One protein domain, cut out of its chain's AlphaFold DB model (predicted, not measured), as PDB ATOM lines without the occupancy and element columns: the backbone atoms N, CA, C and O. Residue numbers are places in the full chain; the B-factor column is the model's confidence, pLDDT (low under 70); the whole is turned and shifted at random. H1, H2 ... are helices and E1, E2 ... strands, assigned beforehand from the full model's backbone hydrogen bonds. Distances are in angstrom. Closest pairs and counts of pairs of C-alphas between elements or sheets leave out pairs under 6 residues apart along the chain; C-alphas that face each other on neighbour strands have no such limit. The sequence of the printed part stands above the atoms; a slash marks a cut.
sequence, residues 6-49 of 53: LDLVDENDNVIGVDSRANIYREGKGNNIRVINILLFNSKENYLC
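AT A GLANCE: This is residues 6 to 49 of the 53 residues of an uncharacterized protein of uncultured archaeon (UniProt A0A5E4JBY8). There is little regular structure here: a small head, made of the hairpin E1 and E2 with the short helix H1 at its open end, and a long tail from the unnamed stretch 27 to 49, which runs away from the head and hooks back near its tip. The printed part has 44 residues, in the order E1, E2, H1, with an antiparallel sheet E1 - E2; the class is mixed, with 16 residues in named elements. It is extended, with a radius of gyration of the C-alphas of 14.8 A and spans of 41 by 23 by 13 A.

IN THESE COORDINATES: Find C-alpha 6 at (97.575, 167.423, 254.749), where E1, residues 6 to 9, begins. E2, residues 15 to 20, covers 14.4 A. H1, residues 21 to 26, ends at (102.484, 169.372, 267.212).

HOW THE PARTS SIT: E1 and E2 form an antiparallel hairpin at 147 degrees; look for N 8 and O 17, 2.9 A apart, within hydrogen-bond range. The closest C-alphas of E1 and H1, Leu 6 and Arg 21, are 6.3 A apart. In H1 every O i to N i+4 pair is within hydrogen-bond range.

THE WHOLE: The farthest C-alphas, Glu 27 and Lys 44, are 42.4 A apart. The printed part has no cut, both links are tight, and no printed residue is under 70 in pLDDT.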
ATOM      1  N   LEU A   6      98.001 168.821 254.789       95.69
ATOM      2  CA  LEU A   6      97.575 167.423 254.749       95.69
ATOM      3  C   LEU A   6      96.086 167.313 255.081       95.69
ATOM      4  O   LEU A   6      95.574 168.066 255.914       95.69
ATOM      5  N   ASP A   7      95.426 166.333 254.469       97.44
ATOM      6  CA  ASP A   7      94.047 165.976 254.791       97.44
ATOM      7  C   ASP A   7      93.997 165.255 256.142       97.44
ATOM      8  O   ASP A   7      94.640 164.216 256.324       97.44
ATOM      9  N   LEU A   8      93.197 165.786 257.066       96.88
ATOM     10  CA  LEU A   8      92.778 165.084 258.275       96.88
ATOM     11  C   LEU A   8      91.582 164.199 257.933       96.88
ATOM     12  O   LEU A   8      90.612 164.670 257.332       96.88
ATOM     13  N   VAL A   9      91.644 162.934 258.337       97.06
ATOM     14  CA  VAL A   9      90.623 161.933 258.015       97.06
ATOM     15  C   VAL A   9      90.056 161.254 259.258       97.06
ATOM     16  O   VAL A   9      90.731 161.134 260.287       97.06
ATOM     17  N   ASP A  10      88.799 160.828 259.155       95.38
ATOM     18  CA  ASP A  10      88.157 159.946 260.129       95.38
ATOM     19  C   ASP A  10      88.558 158.469 259.916       95.38
ATOM     20  O   ASP A  10      89.352 158.128 259.036       95.38
ATOM     21  N   GLU A  11      88.016 157.566 260.734       94.38
ATOM     22  CA  GLU A  11      88.277 156.124 260.653       94.38
ATOM     23  C   GLU A  11      87.770 155.451 259.367       94.38
ATOM     24  O   GLU A  11      88.151 154.317 259.076       94.38
ATOM     25  N   ASN A  12      86.932 156.142 258.595       96.06
ATOM     26  CA  ASN A  12      86.381 155.677 257.327       96.06
ATOM     27  C   ASN A  12      87.066 156.347 256.123       96.06
ATOM     28  O   ASN A  12      86.568 156.237 255.004       96.06
ATOM     29  N   ASP A  13      88.198 157.026 256.345       94.75
ATOM     30  CA  ASP A  13      88.957 157.763 255.330       94.75
ATOM     31  C   ASP A  13      88.160 158.930 254.697       94.75
ATOM     32  O   ASP A  13      88.468 159.403 253.600       94.75
ATOM     33  N   ASN A  14      87.141 159.460 255.384       97.12
ATOM     34  CA  ASN A  14      86.488 160.697 254.957       97.12
ATOM     35  C   ASN A  14      87.332 161.899 255.378       97.12
ATOM     36  O   ASN A  14      87.781 161.986 256.521       97.12
ATOM     37  N   VAL A  15      87.499 162.865 254.473       97.12
ATOM     38  CA  VAL A  15      88.194 164.120 254.788       97.12
ATOM     39  C   VAL A  15      87.312 164.968 255.701       97.12
ATOM     40  O   VAL A  15      86.207 165.355 255.323       97.12
ATOM     41  N   ILE A  16      87.823 165.280 256.892       97.00
ATOM     42  CA  ILE A  16      87.144 166.099 257.911       97.00
ATOM     43  C   ILE A  16      87.808 167.467 258.112       97.00
ATOM     44  O   ILE A  16      87.264 168.325 258.806       97.00
ATOM     45  N   GLY A  17      88.973 167.696 257.501       96.00
ATOM     46  CA  GLY A  17      89.671 168.977 257.546       96.00
ATOM     47  C   GLY A  17      91.006 168.960 256.807       96.00
ATOM     48  O   GLY A  17      91.442 167.927 256.308       96.00
ATOM     49  N   VAL A  18      91.657 170.121 256.771       96.56
ATOM     50  CA  VAL A  18      92.995 170.325 256.201       96.56
ATOM     51  C   VAL A  18      93.795 171.174 257.182       96.56
ATOM     52  O   VAL A  18      93.279 172.175 257.680       96.56
ATOM     53  N   ASP A  19      95.037 170.793 257.464       96.06
ATOM     54  CA  ASP A  19      95.922 171.550 258.356       96.06
ATOM     55  C   ASP A  19      97.384 171.424 257.909       96.06
ATOM     56  O   ASP A  19      97.740 170.552 257.108       96.06
ATOM     57  N   SER A  20      98.245 172.315 258.395       95.81
ATOM     58  CA  SER A  20      99.662 172.261 258.075       95.81
ATOM     59  C   SER A  20     100.330 171.085 258.773       95.81
ATOM     60  O   SER A  20     100.029 170.733 259.919       95.81
ATOM     61  N   ARG A  21     101.317 170.495 258.097       93.69
ATOM     62  CA  ARG A  21     102.110 169.390 258.644       93.69
ATOM     63  C   ARG A  21     102.657 169.709 260.038       93.69
ATOM     64  O   ARG A  21     102.654 168.852 260.921       93.69
ATOM     65  N   ALA A  22     103.131 170.937 260.243       93.25
ATOM     66  CA  ALA A  22     103.708 171.365 261.512       93.25
ATOM     67  C   ALA A  22     102.686 171.326 262.659       93.25
ATOM     68  O   ALA A  22     103.029 170.879 263.754       93.25
ATOM     69  N   ASN A  23     101.448 171.764 262.418       95.00
ATOM     70  CA  ASN A  23     100.382 171.736 263.418       95.00
ATOM     71  C   ASN A  23      99.945 170.302 263.730       95.00
ATOM     72  O   ASN A  23      99.899 169.926 264.898       95.00
ATOM     73  N   ILE A  24      99.748 169.469 262.705       94.81
ATOM     74  CA  ILE A  24      99.314 168.069 262.851       94.81
ATOM     75  C   ILE A  24     100.246 167.282 263.773       94.81
ATOM     76  O   ILE A  24      99.792 166.607 264.700       94.81
ATOM     77  N   TYR A  25     101.561 167.385 263.554       92.50
ATOM     78  CA  TYR A  25     102.529 166.701 264.410       92.50
ATOM     79  C   TYR A  25     102.656 167.350 265.793       92.50
ATOM     80  O   TYR A  25     102.862 166.630 266.769       92.50
ATOM     81  N   ARG A  26     102.491 168.677 265.912       94.88
ATOM     82  CA  ARG A  26     102.484 169.372 267.212       94.88
ATOM     83  C   ARG A  26     101.301 168.945 268.085       94.88
ATOM     84  O   ARG A  26     101.460 168.825 269.293       94.88
ATOM     85  N   GLU A  27     100.143 168.702 267.479       94.31
ATOM     86  CA  GLU A  27      98.905 168.307 268.163       94.31
ATOM     87  C   GLU A  27      98.758 166.787 268.345       94.31
ATOM     88  O   GLU A  27      97.754 166.324 268.881       94.31
ATOM     89  N   GLY A  28      99.736 165.990 267.901       92.62
ATOM     90  CA  GLY A  28      99.688 164.530 268.024       92.62
ATOM     91  C   GLY A  28      98.693 163.844 267.080       92.62
ATOM     92  O   GLY A  28      98.397 162.667 267.260       92.62
ATOM     93  N   LYS A  29      98.210 164.538 266.041       90.06
ATOM     94  CA  LYS A  29      97.241 164.031 265.048       90.06
ATOM     95  C   LYS A  29      97.886 163.251 263.897       90.06
ATOM     96  O   LYS A  29      97.242 162.977 262.890       90.06
ATOM     97  N   GLY A  30      99.158 162.872 264.027       88.31
ATOM     98  CA  GLY A  30      99.933 162.233 262.956       88.31
ATOM     99  C   GLY A  30      99.393 160.882 262.464       88.31
ATOM    100  O   GLY A  30      99.824 160.424 261.413       88.31
ATOM    101  N   ASN A  31      98.458 160.264 263.193       89.62
ATOM    102  CA  ASN A  31      97.813 159.001 262.816       89.62
ATOM    103  C   ASN A  31      96.459 159.193 262.108       89.62
ATOM    104  O   ASN A  31      95.884 158.220 261.636       89.62
ATOM    105  N   ASN A  32      95.947 160.426 262.041       93.62
ATOM    106  CA  ASN A  32      94.638 160.767 261.480       93.62
ATOM    107  C   ASN A  32      94.784 161.551 260.173       93.62
ATOM    108  O   ASN A  32      94.051 162.505 259.926       93.62
ATOM    109  N   ILE A  33      95.772 161.181 259.360       95.62
ATOM    110  CA  ILE A  33      96.041 161.801 258.065       95.62
ATOM    111  C   ILE A  33      96.016 160.765 256.956       95.62
ATOM    112  O   ILE A  33      96.433 159.619 257.148       95.62
ATOM    113  N   ARG A  34      95.594 161.191 255.769       93.62
ATOM    114  CA  ARG A  34      95.727 160.366 254.572       93.62
ATOM    115  C   ARG A  34      97.186 160.341 254.117       93.62
ATOM    116  O   ARG A  34      97.816 161.384 253.958       93.62
ATOM    117  N   VAL A  35      97.720 159.144 253.881       92.31
ATOM    118  CA  VAL A  35      99.105 158.939 253.427       92.31
ATOM    119  C   VAL A  35      99.170 157.959 252.263       92.31
ATOM    120  O   VAL A  35      98.324 157.078 252.125       92.31
ATOM    121  N   ILE A  36     100.212 158.085 251.440       92.19
ATOM    122  CA  ILE A  36     100.530 157.137 250.369       92.19
ATOM    123  C   ILE A  36     101.925 156.578 250.637       92.19
ATOM    124  O   ILE A  36     102.901 157.325 250.681       92.19
ATOM    125  N   ASN A  37     102.021 155.256 250.777       92.06
ATOM    126  CA  ASN A  37     103.295 154.541 250.810       92.06
ATOM    127  C   ASN A  37     103.507 153.838 249.466       92.06
ATOM    128  O   ASN A  37     102.605 153.170 248.967       92.06
ATOM    129  N   ILE A  38     104.699 153.982 248.883       94.25
ATOM    130  CA  ILE A  38     105.031 153.421 247.568       94.25
ATOM    131  C   ILE A  38     106.083 152.327 247.736       94.25
ATOM    132  O   ILE A  38     107.146 152.562 248.307       94.25
ATOM    133  N   LEU A  39     105.804 151.145 247.183       95.38
ATOM    134  CA  LEU A  39     106.793 150.085 246.992       95.38
ATOM    135  C   LEU A  39     107.336 150.175 245.565       95.38
ATOM    136  O   LEU A  39     106.606 149.944 244.603       95.38
ATOM    137  N   LEU A  40     108.614 150.526 245.427       96.38
ATOM    138  CA  LEU A  40     109.273 150.644 244.129       96.38
ATOM    139  C   LEU A  40     110.147 149.420 243.861       96.38
ATOM    140  O   LEU A  40     111.018 149.105 244.668       96.38
ATOM    141  N   PHE A  41     109.961 148.787 242.705       97.62
ATOM    142  CA  PHE A  41     110.770 147.660 242.243       97.62
ATOM    143  C   PHE A  41     111.576 148.063 241.010       97.62
ATOM    144  O   PHE A  41     111.071 148.754 240.126       97.62
ATOM    145  N   ASN A  42     112.839 147.643 240.941       96.81
ATOM    146  CA  ASN A  42     113.637 147.805 239.726       96.81
ATOM    147  C   ASN A  42     113.342 146.687 238.704       96.81
ATOM    148  O   ASN A  42     112.633 145.729 238.997       96.81
ATOM    149  N   SER A  43     113.934 146.764 237.506       98.00
ATOM    150  CA  SER A  43     113.764 145.756 236.440       98.00
ATOM    151  C   SER A  43     114.309 144.361 236.773       98.00
ATOM    152  O   SER A  43     114.154 143.437 235.982       98.00
ATOM    153  N   LYS A  44     114.965 144.210 237.928       98.06
ATOM    154  CA  LYS A  44     115.460 142.944 238.477       98.06
ATOM    155  C   LYS A  44     114.633 142.485 239.684       98.06
ATOM    156  O   LYS A  44     115.142 141.712 240.485       98.06
ATOM    157  N   GLU A  45     113.428 143.033 239.860       96.56
ATOM    158  CA  GLU A  45     112.480 142.686 240.931       96.56
ATOM    159  C   GLU A  45     112.980 142.973 242.358       96.56
ATOM    160  O   GLU A  45     112.410 142.504 243.339       96.56
ATOM    161  N   ASN A  46     114.019 143.799 242.512       96.88
ATOM    162  CA  ASN A  46     114.472 144.211 243.840       96.88
ATOM    163  C   ASN A  46     113.678 145.428 244.294       96.88
ATOM    164  O   ASN A  46     113.591 146.415 243.556       96.88
ATOM    165  N   TYR A  47     113.158 145.380 245.520       95.44
ATOM    166  CA  TYR A  47     112.492 146.524 246.125       95.44
ATOM    167  C   TYR A  47     113.518 147.559 246.609       95.44
ATOM    168  O   TYR A  47     114.542 147.225 247.211       95.44
ATOM    169  N   LEU A  48     113.247 148.836 246.345       94.81
ATOM    170  CA  LEU A  48     114.027 149.946 246.874       94.81
ATOM    171  C   LEU A  48     113.561 150.245 248.302       94.81
ATOM    172  O   LEU A  48     112.508 150.843 248.511       94.81
ATOM    173  N   CYS A  49     114.362 149.843 249.285       92.56
ATOM    174  CA  CYS A  49     114.128 150.170 250.687       92.56
ATOM    175  C   CYS A  49     114.808 151.492 251.045       92.56
ATOM    176  O   CYS A  49     116.039 151.583 251.027       92.56
TER     177      CYS A  49